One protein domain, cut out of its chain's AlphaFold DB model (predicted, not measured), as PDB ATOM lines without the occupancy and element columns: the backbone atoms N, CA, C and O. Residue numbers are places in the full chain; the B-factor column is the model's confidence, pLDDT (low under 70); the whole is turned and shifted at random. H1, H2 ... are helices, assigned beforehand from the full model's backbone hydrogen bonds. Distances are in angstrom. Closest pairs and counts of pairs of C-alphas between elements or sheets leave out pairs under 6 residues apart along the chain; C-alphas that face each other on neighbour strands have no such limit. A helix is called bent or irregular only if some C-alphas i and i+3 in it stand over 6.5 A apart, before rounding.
ATOM      1  N   PRO A 283     119.407 111.514  91.287       90.31
ATOM      2  CA  PRO A 283     118.725 110.746  90.243       90.31
ATOM      3  C   PRO A 283     118.451 111.560  88.971       90.31
ATOM      4  O   PRO A 283     118.615 111.045  87.867       90.31
ATOM      5  N   GLN A 284     118.082 112.838  89.122       91.56
ATOM      6  CA  GLN A 284     117.847 113.740  87.994       91.56
ATOM      7  C   GLN A 284     119.147 114.102  87.275       91.56
ATOM      8  O   GLN A 284     119.226 113.930  86.065       91.56
ATOM      9  N   GLY A 285     120.185 114.526  88.000       91.31
ATOM     10  CA  GLY A 285     121.472 114.874  87.392       91.31
ATOM     11  C   GLY A 285     122.110 113.695  86.655       91.31
ATOM     12  O   GLY A 285     122.643 113.860  85.555       91.31
ATOM     13  N   PHE A 286     121.979 112.486  87.203       89.94
ATOM     14  CA  PHE A 286     122.421 111.271  86.530       89.94
ATOM     15  C   PHE A 286     121.577 110.968  85.283       89.94
ATOM     16  O   PHE A 286     122.132 110.660  84.228       89.94
ATOM     17  N   ALA A 287     120.249 111.112  85.355       91.06
ATOM     18  CA  ALA A 287     119.369 110.965  84.196       91.06
ATOM     19  C   ALA A 287     119.698 111.970  83.074       91.06
ATOM     20  O   ALA A 287     119.745 111.588  81.902       91.06
ATOM     21  N   ASP A 288     120.006 113.218  83.427       92.62
ATOM     22  CA  ASP A 288     120.416 114.273  82.493       92.62
ATOM     23  C   ASP A 288     121.786 113.983  81.862       92.62
ATOM     24  O   ASP A 288     122.050 114.350  80.715       92.62
ATOM     25  N   LEU A 289     122.692 113.315  82.587       91.50
ATOM     26  CA  LEU A 289     123.933 112.800  82.008       91.50
ATOM     27  C   LEU A 289     123.640 111.691  80.991       91.50
ATOM     28  O   LEU A 289     124.086 111.784  79.845       91.50
ATOM     29  N   MET A 290     122.842 110.688  81.368       90.12
ATOM     30  CA  MET A 290     122.460 109.586  80.475       90.12
ATOM     31  C   MET A 290     121.770 110.080  79.199       90.12
ATOM     32  O   MET A 290     122.039 109.570  78.112       90.12
ATOM     33  N   GLY A 291     120.933 111.116  79.313       91.25
ATOM     34  CA  GLY A 291     120.247 111.739  78.182       91.25
ATOM     35  C   GLY A 291     121.182 112.283  77.095       91.25
ATOM     36  O   GLY A 291     120.772 112.397  75.945       91.25
ATOM     37  N   THR A 292     122.447 112.561  77.428       92.00
ATOM     38  CA  THR A 292     123.450 113.062  76.470       92.00
ATOM     39  C   THR A 292     124.270 111.979  75.772       92.00
ATOM     40  O   THR A 292     125.136 112.306  74.970       92.00
ATOM     41  N   MET A 293     124.001 110.701  76.052       93.25
ATOM     42  CA  MET A 293     124.775 109.564  75.534       93.25
ATOM     43  C   MET A 293     123.878 108.415  75.046       93.25
ATOM     44  O   MET A 293     124.214 107.232  75.148       93.25
ATOM     45  N   TRP A 294     122.686 108.741  74.537       92.62
ATOM     46  CA  TRP A 294     121.776 107.737  73.986       92.62
ATOM     47  C   TRP A 294     122.369 106.898  72.840       92.62
ATOM     48  O   TRP A 294     122.126 105.687  72.833       92.62
ATOM     49  N   PRO A 295     123.138 107.449  71.876       92.50
ATOM     50  CA  PRO A 295     123.785 106.640  70.841       92.50
ATOM     51  C   PRO A 295     124.650 105.513  71.419       92.50
ATOM     52  O   PRO A 295     124.521 104.357  70.999       92.50
ATOM     53  N   GLU A 296     125.468 105.839  72.414       94.38
ATOM     54  CA  GLU A 296     126.406 104.949  73.088       94.38
ATOM     55  C   GLU A 296     125.670 103.941  73.969       94.38
ATOM     56  O   GLU A 296     125.918 102.738  73.867       94.38
ATOM     57  N   LEU A 297     124.694 104.401  74.759       92.38
ATOM     58  CA  LEU A 297     123.853 103.543  75.597       92.38
ATOM     59  C   LEU A 297     123.086 102.514  74.756       92.38
ATOM     60  O   LEU A 297     123.121 101.322  75.051       92.38
ATOM     61  N   ILE A 298     122.420 102.931  73.675       92.00
ATOM     62  CA  ILE A 298     121.693 101.992  72.810       92.00
ATOM     63  C   ILE A 298     122.666 101.030  72.112       92.00
ATOM     64  O   ILE A 298     122.354  99.848  71.970       92.00
ATOM     65  N   SER A 299     123.841 101.502  71.680       92.50
ATOM     66  CA  SER A 299     124.843 100.646  71.031       92.50
ATOM     67  C   SER A 299     125.458  99.615  71.981       92.50
ATOM     68  O   SER A 299     125.821  98.528  71.536       92.50
ATOM     69  N   ALA A 300     125.566  99.936  73.271       93.62
ATOM     70  CA  ALA A 300     126.127  99.053  74.289       93.62
ATOM     71  C   ALA A 300     125.134  97.992  74.803       93.62
ATOM     72  O   ALA A 300     125.535  97.103  75.554       93.62
ATOM     73  N   MET A 301     123.850  98.060  74.422       93.31
ATOM     74  CA  MET A 301     122.844  97.103  74.889       93.31
ATOM     75  C   MET A 301     123.199  95.655  74.490       93.31
ATOM     76  O   MET A 301     123.425  95.378  73.306       93.31
ATOM     77  N   PRO A 302     123.188  94.702  75.442       90.44
ATOM     78  CA  PRO A 302     123.608  93.329  75.187       90.44
ATOM     79  C   PRO A 302     122.598  92.565  74.318       90.44
ATOM     80  O   PRO A 302     121.478  93.015  74.070       90.44
ATOM     81  N   PHE A 303     122.995  91.379  73.850       91.69
ATOM     82  CA  PHE A 303     122.128  90.436  73.122       91.69
ATOM     83  C   PHE A 303     121.477  91.002  71.844       91.69
ATOM     84  O   PHE A 303     120.421  90.537  71.423       91.69
ATOM     85  N   GLY A 304     122.078  92.026  71.228       88.00
ATOM     86  CA  GLY A 304     121.516  92.680  70.041       88.00
ATOM     87  C   GLY A 304     120.261  93.514  70.323       88.00
ATOM     88  O   GLY A 304     119.553  93.891  69.386       88.00
ATOM     89  N   MET A 305     119.981  93.836  71.594       88.81
ATOM     90  CA  MET A 305     118.826  94.655  71.971       88.81
ATOM     91  C   MET A 305     118.895  96.067  71.380       88.81
ATOM     92  O   MET A 305     117.858  96.620  71.036       88.81
ATOM     93  N   GLY A 306     120.086  96.638  71.179       90.00
ATOM     94  CA  GLY A 306     120.243  97.979  70.601       90.00
ATOM     95  C   GLY A 306     119.580  98.133  69.223       90.00
ATOM     96  O   GLY A 306     118.671  98.954  69.062       90.00
ATOM     97  N   PRO A 307     119.975  97.328  68.217       92.00
ATOM     98  CA  PRO A 307     119.297  97.276  66.921       92.00
ATOM     99  C   PRO A 307     117.792  96.983  67.015       92.00
ATOM    100  O   PRO A 307     117.007  97.639  66.330       92.00
ATOM    101  N   MET A 308     117.373  96.056  67.888       90.69
ATOM    102  CA  MET A 308     115.953  95.737  68.107       90.69
ATOM    103  C   MET A 308     115.164  96.967  68.583       90.69
ATOM    104  O   MET A 308     114.121  97.292  68.016       90.69
ATOM    105  N   MET A 309     115.687  97.687  69.576       89.56
ATOM    106  CA  MET A 309     115.068  98.887  70.139       89.56
ATOM    107  C   MET A 309     114.951 100.010  69.100       89.56
ATOM    108  O   MET A 309     113.915 100.671  69.029       89.56
ATOM    109  N   LYS A 310     115.960 100.183  68.231       88.69
ATOM    110  CA  LYS A 310     115.905 101.134  67.102       88.69
ATOM    111  C   LYS A 310     114.798 100.789  66.101       88.69
ATOM    112  O   LYS A 310     114.138 101.690  65.591       88.69
ATOM    113  N   VAL A 311     114.579  99.503  65.817       90.00
ATOM    114  CA  VAL A 311     113.474  99.058  64.947       90.00
ATOM    115  C   VAL A 311     112.126  99.316  65.618       90.00
ATOM    116  O   VAL A 311     111.233  99.877  64.989       90.00
ATOM    117  N   MET A 312     111.991  98.981  66.902       87.56
ATOM    118  CA  MET A 312     110.761  99.217  67.663       87.56
ATOM    119  C   MET A 312     110.409 100.702  67.784       87.56
ATOM    120  O   MET A 312     109.233 101.044  67.724       87.56
ATOM    121  N   GLY A 313     111.400 101.594  67.881       87.56
ATOM    122  CA  GLY A 313     111.182 103.044  67.867       87.56
ATOM    123  C   GLY A 313     110.502 103.566  66.598       87.56
ATOM    124  O   GLY A 313     109.770 104.550  66.656       87.56
ATOM    125  N   ARG A 314     110.656 102.866  65.467       87.19
ATOM    126  CA  ARG A 314     110.001 103.207  64.192       87.19
ATOM    127  C   ARG A 314     108.567 102.685  64.084       87.19
ATOM    128  O   ARG A 314     107.847 103.098  63.180       87.19
ATOM    129  N   ILE A 315     108.153 101.777  64.970       86.69
ATOM    130  CA  ILE A 315     106.812 101.186  64.971       86.69
ATOM    131  C   ILE A 315     105.931 101.971  65.958       86.69
ATOM    132  O   ILE A 315     106.201 101.953  67.165       86.69
ATOM    133  N   PRO A 316     104.859 102.643  65.495       80.81
ATOM    134  CA  PRO A 316     103.980 103.410  66.372       80.81
ATOM    135  C   PRO A 316     103.438 102.560  67.530       80.81
ATOM    136  O   PRO A 316     102.845 101.506  67.321       80.81
ATOM    137  N   GLY A 317     103.655 103.013  68.768       79.88
ATOM    138  CA  GLY A 317     103.141 102.362  69.978       79.88
ATOM    139  C   GLY A 317     103.926 101.142  70.484       79.88
ATOM    140  O   GLY A 317     103.688 100.728  71.617       79.88
ATOM    141  N   ALA A 318     104.898 100.607  69.735       84.50
ATOM    142  CA  ALA A 318     105.635  99.403  70.141       84.50
ATOM    143  C   ALA A 318     106.440  99.596  71.440       84.50
ATOM    144  O   ALA A 318     106.363  98.771  72.348       84.50
ATOM    145  N   LEU A 319     107.146 100.723  71.585       82.88
ATOM    146  CA  LEU A 319     107.898 101.032  72.810       82.88
ATOM    147  C   LEU A 319     106.993 101.306  74.024       82.88
ATOM    148  O   LEU A 319     107.385 101.032  75.157       82.88
ATOM    149  N   ASN A 320     105.766 101.788  73.802       80.25
ATOM    150  CA  ASN A 320     104.810 102.035  74.885       80.25
ATOM    151  C   ASN A 320     104.318 100.727  75.516       80.25
ATOM    152  O   ASN A 320     104.075 100.691  76.720       80.25
ATOM    153  N   LEU A 321     104.234  99.644  74.735       81.19
ATOM    154  CA  LEU A 321     103.894  98.307  75.236       81.19
ATOM    155  C   LEU A 321     105.001  97.721  76.127       81.19
ATOM    156  O   LEU A 321     104.713  96.960  77.045       81.19
ATOM    157  N   MET A 322     106.259  98.105  75.892       81.25
ATOM    158  CA  MET A 322     107.412  97.669  76.687       81.25
ATOM    159  C   MET A 322     107.687  98.553  77.905       81.25
ATOM    160  O   MET A 322     108.466  98.164  78.775       81.25
ATOM    161  N   LYS A 323     107.030  99.716  78.008       80.62
ATOM    162  CA  LYS A 323     107.222 100.679  79.100       80.62
ATOM    163  C   LYS A 323     107.126 100.053  80.505       80.62
ATOM    164  O   LYS A 323     108.000 100.348  81.318       80.62
ATOM    165  N   PRO A 324     106.179  99.132  80.795       85.25
ATOM    166  CA  PRO A 324     106.109  98.454  82.095       85.25
ATOM    167  C   PRO A 324     107.299  97.532  82.402       85.25
ATOM    168  O   PRO A 324     107.533  97.199  83.560       85.25
ATOM    169  N   MET A 325     108.058  97.105  81.386       84.69
ATOM    170  CA  MET A 325     109.208  96.209  81.549       84.69
ATOM    171  C   MET A 325     110.513  96.958  81.836       84.69
ATOM    172  O   MET A 325     111.430  96.369  82.411       84.69
ATOM    173  N   PHE A 326     110.630  98.239  81.465       83.38
ATOM    174  CA  PHE A 326     111.874  99.000  81.640       83.38
ATOM    175  C   PHE A 326     112.348  99.112  83.099       83.38
ATOM    176  O   PHE A 326     113.538  98.882  83.312       83.38
ATOM    177  N   PRO A 327     111.480  99.318  84.114       82.00
ATOM    178  CA  PRO A 327     111.883  99.271  85.526       82.00
ATOM    179  C   PRO A 327     112.540  97.957  85.959       82.00
ATOM    180  O   PRO A 327     113.333  97.943  86.891       82.00
ATOM    181  N   ILE A 328     112.241  96.851  85.273       84.44
ATOM    182  CA  ILE A 328     112.783  95.521  85.582       84.44
ATOM    183  C   ILE A 328     114.045  95.236  84.758       84.44
ATOM    184  O   ILE A 328     114.998  94.634  85.253       84.44
ATOM    185  N   LEU A 329     114.044  95.627  83.483       84.06
ATOM    186  CA  LEU A 329     115.140  95.349  82.557       84.06
ATOM    187  C   LEU A 329     116.329  96.280  82.784       84.06
ATOM    188  O   LEU A 329     117.465  95.817  82.838       84.06
ATOM    189  N   PHE A 330     116.086  97.577  82.949       83.25
ATOM    190  CA  PHE A 330     117.139  98.586  82.999       83.25
ATOM    191  C   PHE A 330     118.152  98.366  84.141       83.25
ATOM    192  O   PHE A 330     119.348  98.382  83.849       83.25
ATOM    193  N   PRO A 331     117.747  98.021  85.386       80.81
ATOM    194  CA  PRO A 331     118.699  97.703  86.454       80.81
ATOM    195  C   PRO A 331     119.581  96.483  86.183       80.81
ATOM    196  O   PRO A 331     120.670  96.380  86.736       80.81
ATOM    197  N   ARG A 332     119.125  95.551  85.338       84.81
ATOM    198  CA  ARG A 332     119.907  94.369  84.947       84.81
ATOM    199  C   ARG A 332     120.828  94.662  83.769       84.81
ATOM    200  O   ARG A 332     121.934  94.137  83.720       84.81
ATOM    201  N   LEU A 333     120.364  95.474  82.821       86.00
ATOM    202  CA  LEU A 333     121.098  95.790  81.599       86.00
ATOM    203  C   LEU A 333     122.211  96.806  81.840       86.00
ATOM    204  O   LEU A 333     123.316  96.609  81.341       86.00
ATOM    205  N   LEU A 334     121.948  97.853  82.625       83.31
ATOM    206  CA  LEU A 334     122.895  98.949  82.796       83.31
ATOM    207  C   LEU A 334     124.263  98.486  83.338       83.31
ATOM    208  O   LEU A 334     125.260  98.849  82.720       83.31
ATOM    209  N   PRO A 335     124.366  97.616  84.369       82.19
ATOM    210  CA  PRO A 335     125.658  97.096  84.827       82.19
ATOM    211  C   PRO A 335     126.464  96.374  83.738       82.19
ATOM    212  O   PRO A 335     127.684  96.493  83.705       82.19
ATOM    213  N   MET A 336     125.797  95.667  82.815       87.12
ATOM    214  CA  MET A 336     126.468  95.001  81.687       87.12
ATOM    215  C   MET A 336     126.972  95.997  80.636       87.12
ATOM    216  O   MET A 336     127.925  95.706  79.920       87.12
ATOM    217  N   MET A 337     126.340  97.167  80.543       88.81
ATOM    218  CA  MET A 337     126.712  98.238  79.617       88.81
ATOM    219  C   MET A 337     127.838  99.120  80.172       88.81
ATOM    220  O   MET A 337     128.607  99.676  79.386       88.81
ATOM    221  N   MET A 338     127.960  99.233  81.502       85.31
ATOM    222  CA  MET A 338     128.903 100.148  82.160       85.31
ATOM    223  C   MET A 338     130.351 100.023  81.668       85.31
ATOM    224  O   MET A 338     130.921 101.068  81.377       85.31
ATOM    225  N   PRO A 339     130.963  98.831  81.493       85.81
ATOM    226  CA  PRO A 339     132.349  98.743  81.018       85.81
ATOM    227  C   PRO A 339     132.579  99.412  79.654       85.81
ATOM    228  O   PRO A 339     133.639  99.982  79.419       85.81
ATOM    229  N   THR A 340     131.575  99.373  78.777       89.06
ATOM    230  CA  THR A 340     131.631  99.964  77.432       89.06
ATOM    231  C   THR A 340     131.327 101.462  77.456       89.06
ATOM    232  O   THR A 340     131.916 102.221  76.695       89.06
ATOM    233  N   VAL A 341     130.400 101.894  78.316       89.50
ATOM    234  CA  VAL A 341     129.906 103.283  78.364       89.50
ATOM    235  C   VAL A 341     130.750 104.168  79.289       89.50
ATOM    236  O   VAL A 341     130.781 105.383  79.106       89.50
ATOM    237  N   MET A 342     131.475 103.580  80.247       86.25
ATOM    238  CA  MET A 342     132.275 104.303  81.241       86.25
ATOM    239  C   MET A 342     133.207 105.355  80.619       86.25
ATOM    240  O   MET A 342     133.159 106.484  81.095       86.25
ATOM    241  N   PRO A 343     133.994 105.081  79.553       88.44
ATOM    242  CA  PRO A 343     134.898 106.091  78.996       88.44
ATOM    243  C   PRO A 343     134.174 107.361  78.528       88.44
ATOM    244  O   PRO A 343     134.576 108.463  78.888       88.44
ATOM    245  N   VAL A 344     133.060 107.204  77.806       90.81
ATOM    246  CA  VAL A 344     132.247 108.332  77.316       90.81
ATOM    247  C   VAL A 344     131.544 109.038  78.471       90.81
ATOM    248  O   VAL A 344     131.433 110.261  78.487       90.81
ATOM    249  N   MET A 345     131.090 108.284  79.474       88.38
ATOM    250  CA  MET A 345     130.505 108.866  80.677       88.38
ATOM    251  C   MET A 345     131.512 109.756  81.412       88.38
ATOM    252  O   MET A 345     131.161 110.868  81.793       88.38
ATOM    253  N   LEU A 346     132.758 109.303  81.572       86.12
ATOM    254  CA  LEU A 346     133.819 110.086  82.206       86.12
ATOM    255  C   LEU A 346     134.174 111.340  81.398       86.12
ATOM    256  O   LEU A 346     134.317 112.407  81.988       86.12
ATOM    257  N   GLU A 347     134.247 111.238  80.069       88.19
ATOM    258  CA  GLU A 347     134.452 112.389  79.178       88.19
ATOM    259  C   GLU A 347     133.341 113.437  79.353       88.19
ATOM    260  O   GLU A 347     133.612 114.607  79.612       88.19
ATOM    261  N   LYS A 348     132.074 113.005  79.329       88.81
ATOM    262  CA  LYS A 348     130.908 113.882  79.521       88.81
ATOM    263  C   LYS A 348     130.858 114.512  80.914       88.81
ATOM    264  O   LYS A 348     130.370 115.630  81.063       88.81
ATOM    265  N   VAL A 349     131.349 113.816  81.940       87.50
ATOM    266  CA  VAL A 349     131.491 114.374  83.292       87.50
ATOM    267  C   VAL A 349     132.597 115.429  83.331       87.50
ATOM    268  O   VAL A 349     132.373 116.507  83.880       87.50
ATOM    269  N   ALA A 350     133.750 115.164  82.715       84.75
ATOM    270  CA  ALA A 350     134.866 116.109  82.646       84.75
ATOM    271  C   ALA A 350     134.519 117.384  81.854       84.75
ATOM    272  O   ALA A 350     134.940 118.471  82.233       84.75
ATOM    273  N   GLU A 351     133.695 117.279  80.804       85.88
ATOM    274  CA  GLU A 351     133.162 118.439  80.068       85.88
ATOM    275  C   GLU A 351     132.270 119.340  80.941       85.88
ATOM    276  O   GLU A 351     132.218 120.552  80.737       85.88
ATOM    277  N   ARG A 352     131.538 118.753  81.897       83.50
ATOM    278  CA  ARG A 352     130.572 119.472  82.744       83.50
ATOM    279  C   ARG A 352     131.185 120.028  84.022       83.50
ATOM    280  O   ARG A 352     130.658 120.999  84.561       83.50
ATOM    281  N   ILE A 353     132.238 119.396  84.537       85.88
ATOM    282  CA  ILE A 353     132.790 119.705  85.855       85.88
ATOM    283  C   ILE A 353     134.278 120.040  85.707       85.88
ATOM    284  O   ILE A 353     135.065 119.140  85.408       85.88
ATOM    285  N   PRO A 354     134.681 121.308  85.930       76.06
ATOM    286  CA  PRO A 354     136.054 121.769  85.737       76.06
ATOM    287  C   PRO A 354     136.949 121.292  86.887       76.06
ATOM    288  O   PRO A 354     137.289 122.041  87.803       76.06
ATOM    289  N   MET A 355     137.284 120.008  86.863       82.31
ATOM    290  CA  MET A 355     138.083 119.360  87.894       82.31
ATOM    291  C   MET A 355     139.572 119.687  87.738       82.31
ATOM    292  O   MET A 355     140.059 119.781  86.612       82.31
ATOM    293  N   PRO A 356     140.323 119.806  88.846       80.06
ATOM    294  CA  PRO A 356     141.779 119.883  88.797       80.06
ATOM    295  C   PRO A 356     142.404 118.620  88.185       80.06
ATOM    296  O   PRO A 356     141.880 117.521  88.383       80.06
ATOM    297  N   ASP A 357     143.571 118.755  87.547       81.88
ATOM    298  CA  ASP A 357     144.288 117.649  86.884       81.88
ATOM    299  C   ASP A 357     144.479 116.432  87.802       81.88
ATOM    300  O   ASP A 357     144.133 115.309  87.441       81.88
ATOM    301  N   TYR A 358     144.906 116.659  89.049       81.88
ATOM    302  CA  TYR A 358     145.096 115.584  90.029       81.88
ATOM    303  C   TYR A 358     143.803 114.819  90.352       81.88
ATOM    304  O   TYR A 358     143.858 113.674  90.794       81.88
ATOM    305  N   THR A 359     142.634 115.448  90.186       80.94
ATOM    306  CA  THR A 359     141.333 114.794  90.377       80.94
ATOM    307  C   THR A 359     140.982 113.967  89.143       80.94
ATOM    308  O   THR A 359     140.584 112.812  89.279       80.94
ATOM    309  N   LEU A 360     141.195 114.519  87.942       80.25
ATOM    310  CA  LEU A 360     140.982 113.818  86.672       80.25
ATOM    311  C   LEU A 360     141.823 112.540  86.565       80.25
ATOM    312  O   LEU A 360     141.322 111.522  86.094       80.25
ATOM    313  N   GLU A 361     143.063 112.565  87.055       85.50
ATOM    314  CA  GLU A 361     143.959 111.401  87.074       85.50
ATOM    315  C   GLU A 361     143.441 110.250  87.956       85.50
ATOM    316  O   GLU A 361     143.655 109.083  87.635       85.50
ATOM    317  N   GLN A 362     142.725 110.558  89.043       84.44
ATOM    318  CA  GLN A 362     142.230 109.568  90.013       84.44
ATOM    319  C   GLN A 362     140.830 109.031  89.677       84.44
ATOM    320  O   GLN A 362     140.447 107.941  90.107       84.44
ATOM    321  N   ILE A 363     140.047 109.781  88.900       80.50
ATOM    322  CA  ILE A 363     138.669 109.431  88.532       80.50
ATOM    323  C   ILE A 363     138.529 108.026  87.927       80.50
ATOM    324  O   ILE A 363     137.632 107.303  88.371       80.50
ATOM    325  N   PRO A 364     139.373 107.592  86.967       81.06
ATOM    326  CA  PRO A 364     139.249 106.262  86.374       81.06
ATOM    327  C   PRO A 364     139.375 105.121  87.393       81.06
ATOM    328  O   PRO A 364     138.749 104.078  87.215       81.06
ATOM    329  N   GLU A 365     140.151 105.320  88.461       84.12
ATOM    330  CA  GLU A 365     140.330 104.341  89.537       84.12
ATOM    331  C   GLU A 365     139.151 104.354  90.525       84.12
ATOM    332  O   GLU A 365     138.639 103.302  90.918       84.12
ATOM    333  N   ILE A 366     138.679 105.544  90.905       83.31
ATOM    334  CA  ILE A 366     137.674 105.717  91.964       83.31
ATOM    335  C   ILE A 366     136.250 105.454  91.451       83.31
ATOM    336  O   ILE A 366     135.438 104.826  92.143       83.31
ATOM    337  N   MET A 367     135.927 105.909  90.238       79.25
ATOM    338  CA  MET A 367     134.559 105.889  89.709       79.25
ATOM    339  C   MET A 367     133.929 104.499  89.615       79.25
ATOM    340  O   MET A 367     132.764 104.378  89.994       79.25
ATOM    341  N   PRO A 368     134.628 103.428  89.188       79.75
ATOM    342  CA  PRO A 368     134.051 102.086  89.198       79.75
ATOM    343  C   PRO A 368     133.544 101.677  90.586       79.75
ATOM    344  O   PRO A 368     132.430 101.171  90.719       79.75
ATOM    345  N   THR A 369     134.322 101.956  91.633       83.81
ATOM    346  CA  THR A 369     133.951 101.653  93.021       83.81
ATOM    347  C   THR A 369     132.765 102.499  93.479       83.81
ATOM    348  O   THR A 369     131.824 101.969  94.071       83.81
ATOM    349  N   VAL A 370     132.769 103.799  93.167       82.38
ATOM    350  CA  VAL A 370     131.653 104.707  93.480       82.38
ATOM    351  C   VAL A 370     130.367 104.227  92.817       82.38
ATOM    352  O   VAL A 370     129.354 104.067  93.495       82.38
ATOM    353  N   MET A 371     130.408 103.923  91.521       79.44
ATOM    354  CA  MET A 371     129.243 103.465  90.768       79.44
ATOM    355  C   MET A 371     128.731 102.120  91.284       79.44
ATOM    356  O   MET A 371     127.526 101.960  91.454       79.44
ATOM    357  N   ASN A 372     129.614 101.177  91.611       79.75
ATOM    358  CA  ASN A 372     129.204  99.892  92.184       79.75
ATOM    359  C   ASN A 372     128.465 100.050  93.521       79.75
ATOM    360  O   ASN A 372     127.527  99.301  93.788       79.75
ATOM    361  N   ASN A 373     128.853 101.034  94.335       82.19
ATOM    362  CA  ASN A 373     128.197 101.319  95.609       82.19
ATOM    363  C   ASN A 373     126.912 102.144  95.443       82.19
ATOM    364  O   ASN A 373     125.942 101.908  96.154       82.19
ATOM    365  N   LEU A 374     126.886 103.109  94.520       81.50
ATOM    366  CA  LEU A 374     125.774 104.049  94.351       81.50
ATOM    367  C   LEU A 374     124.626 103.462  93.518       81.50
ATOM    368  O   LEU A 374     123.454 103.587  93.879       81.50
ATOM    369  N   MET A 375     124.950 102.809  92.401       80.31
ATOM    370  CA  MET A 375     123.969 102.380  91.401       80.31
ATOM    371  C   MET A 375     122.867 101.464  91.945       80.31
ATOM    372  O   MET A 375     121.709 101.706  91.596       80.31
ATOM    373  N   PRO A 376     123.141 100.468  92.813       82.44
ATOM    374  CA  PRO A 376     122.093  99.610  93.367       82.44
ATOM    375  C   PRO A 376     121.009 100.374  94.135       82.44
ATOM    376  O   PRO A 376     119.866  99.922  94.190       82.44
ATOM    377  N   HIS A 377     121.355 101.529  94.707       84.19
ATOM    378  CA  HIS A 377     120.451 102.355  95.504       84.19
ATOM    379  C   HIS A 377     119.795 103.483  94.699       84.19
ATOM    380  O   HIS A 377     118.742 103.962  95.094       84.19
ATOM    381  N   MET A 378     120.391 103.885  93.572       85.88
ATOM    382  CA  MET A 378     119.931 105.015  92.755       85.88
ATOM    383  C   MET A 378     119.105 104.588  91.531       85.88
ATOM    384  O   MET A 378     118.251 105.335  91.057       85.88
ATOM    385  N   ILE A 379     119.331 103.380  91.002       83.25
ATOM    386  CA  ILE A 379     118.752 102.947  89.722       83.25
ATOM    387  C   ILE A 379     117.216 102.998  89.701       83.25
ATOM    388  O   ILE A 379     116.634 103.377  88.687       83.25
ATOM    389  N   GLY A 380     116.556 102.654  90.813       84.50
ATOM    390  CA  GLY A 380     115.094 102.657  90.909       84.50
ATOM    391  C   GLY A 380     114.485 104.035  90.652       84.50
ATOM    392  O   GLY A 380     113.462 104.130  89.977       84.50
ATOM    393  N   ASP A 381     115.168 105.086  91.103       89.19
ATOM    394  CA  ASP A 381     114.724 106.474  90.969       89.19
ATOM    395  C   ASP A 381     115.116 107.076  89.613       89.19
ATOM    396  O   ASP A 381     114.424 107.947  89.091       89.19
ATOM    397  N   VAL A 382     116.195 106.581  88.999       88.88
ATOM    398  CA  VAL A 382     116.660 107.027  87.676       88.88
ATOM    399  C   VAL A 382     115.759 106.513  86.556       88.88
ATOM    400  O   VAL A 382     115.472 107.249  85.611       88.88
ATOM    401  N   VAL A 383     115.296 105.257  86.623       87.50
ATOM    402  CA  VAL A 383     114.555 104.631  85.509       87.50
ATOM    403  C   VAL A 383     113.331 105.445  85.061       87.50
ATOM    404  O   VAL A 383     113.190 105.663  83.850       87.50
ATOM    405  N   PRO A 384     112.452 105.930  85.960       88.25
ATOM    406  CA  PRO A 384     111.317 106.765  85.568       88.25
ATOM    407  C   PRO A 384     111.724 108.033  84.808       88.25
ATOM    408  O   PRO A 384     111.015 108.435  83.884       88.25
ATOM    409  N   LEU A 385     112.875 108.617  85.155       91.19
ATOM    410  CA  LEU A 385     113.379 109.873  84.594       91.19
ATOM    411  C   LEU A 385     113.961 109.680  83.187       91.19
ATOM    412  O   LEU A 385     113.747 110.505  82.302       91.19
ATOM    413  N   VAL A 386     114.636 108.555  82.941       89.88
ATOM    414  CA  VAL A 386     115.289 108.288  81.646       89.88
ATOM    415  C   VAL A 386     114.384 107.593  80.628       89.88
ATOM    416  O   VAL A 386     114.618 107.689  79.425       89.88
ATOM    417  N   THR A 387     113.334 106.898  81.081       88.06
ATOM    418  CA  THR A 387     112.505 106.042  80.214       88.06
ATOM    419  C   THR A 387     111.857 106.817  79.069       88.06
ATOM    420  O   THR A 387     111.906 106.370  77.924       88.06
ATOM    421  N   GLN A 388     111.232 107.964  79.355       88.56
ATOM    422  CA  GLN A 388     110.549 108.732  78.311       88.56
ATOM    423  C   GLN A 388     111.553 109.381  77.351       88.56
ATOM    424  O   GLN A 388     111.380 109.267  76.142       88.56
ATOM    425  N   SER A 389     112.643 109.941  77.885       90.19
ATOM    426  CA  SER A 389     113.742 110.510  77.094       90.19
ATOM    427  C   SER A 389     114.330 109.490  76.105       90.19
ATOM    428  O   SER A 389     114.488 109.789  74.922       90.19
ATOM    429  N   MET A 390     114.541 108.242  76.540       90.44
ATOM    430  CA  MET A 390     114.984 107.147  75.668       90.44
ATOM    431  C   MET A 390     113.986 106.854  74.539       90.44
ATOM    432  O   MET A 390     114.383 106.651  73.390       90.44
ATOM    433  N   ILE A 391     112.688 106.788  74.862       89.06
ATOM    434  CA  ILE A 391     111.628 106.523  73.879       89.06
ATOM    435  C   ILE A 391     111.596 107.636  72.832       89.06
ATOM    436  O   ILE A 391     111.520 107.342  71.639       89.06
ATOM    437  N   ASP A 392     111.685 108.890  73.268       89.62
ATOM    438  CA  ASP A 392     111.658 110.051  72.384       89.62
ATOM    439  C   ASP A 392     112.877 110.064  71.450       89.62
ATOM    440  O   ASP A 392     112.714 110.284  70.247       89.62
ATOM    441  N   TYR A 393     114.069 109.723  71.956       90.81
ATOM    442  CA  TYR A 393     115.267 109.526  71.134       90.81
ATOM    443  C   TYR A 393     115.068 108.423  70.079       90.81
ATOM    444  O   TYR A 393     115.298 108.639  68.889       90.81
ATOM    445  N   LEU A 394     114.573 107.246  70.479       89.44
ATOM    446  CA  LEU A 394     114.338 106.118  69.563       89.44
ATOM    447  C   LEU A 394     113.255 106.405  68.510       89.44
ATOM    448  O   LEU A 394     113.266 105.799  67.438       89.44
ATOM    449  N   GLN A 395     112.329 107.317  68.808       88.69
ATOM    450  CA  GLN A 395     111.283 107.788  67.895       88.69
ATOM    451  C   GLN A 395     111.725 108.980  67.034       88.69
ATOM    452  O   GLN A 395     110.940 109.445  66.207       88.69
ATOM    453  N   GLY A 396     112.952 109.483  67.214       84.12
ATOM    454  CA  GLY A 396     113.472 110.649  66.498       84.12
ATOM    455  C   GLY A 396     112.774 111.962  66.865       84.12
ATOM    456  O   GLY A 396     112.722 112.867  66.041       84.12
TER     457      GLY A 396
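AT A GLANCE: This is residues 283 to 396 of the 399 residues of the protein "(Fe-S)-binding protein" of Deltaproteobacteria bacterium (UniProt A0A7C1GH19). Long, kinked H4 runs through the middle; H5a folds back from its end and H5b crosses it. Short H1 packs on H5b, H2 on H4, H3 on both. The printed part has 114 residues with five named helices, H1 to H5, and no named strand: all helix, compact, radius of gyration of the C-alphas 14.8 A, spans 49 by 26 by 25 A.

IN THESE COORDINATES: H1 is residues 283 to 290, C-alpha 283 at (118.725, 110.746, 90.243); H2 is 294 to 300, H3 302 to 313, H4 318 to 352, 34.4 A. H5, 357 to 394, one helix by hydrogen bonds, is bent, C-alphas 377 and 380 being 7.1 A apart: H5a is 357 to 377, 29.6 A, H5b 380 to 394, C-alpha 394 at (114.338, 106.118, 69.563).

HOW THE PARTS SIT: The hub H4 touches H5b, about perpendicular at 87 degrees, closest C-alphas 327 and 383, 6.0 A. H4 and H5a form a hairpin, closest C-alphas 350 and 360, 7.7 A. Every O i to N i+4 pair is within hydrogen-bond range in H1 and H2.

THE WHOLE: The printed part has no cut, its links are tight, and no printed residue is under pLDDT 70.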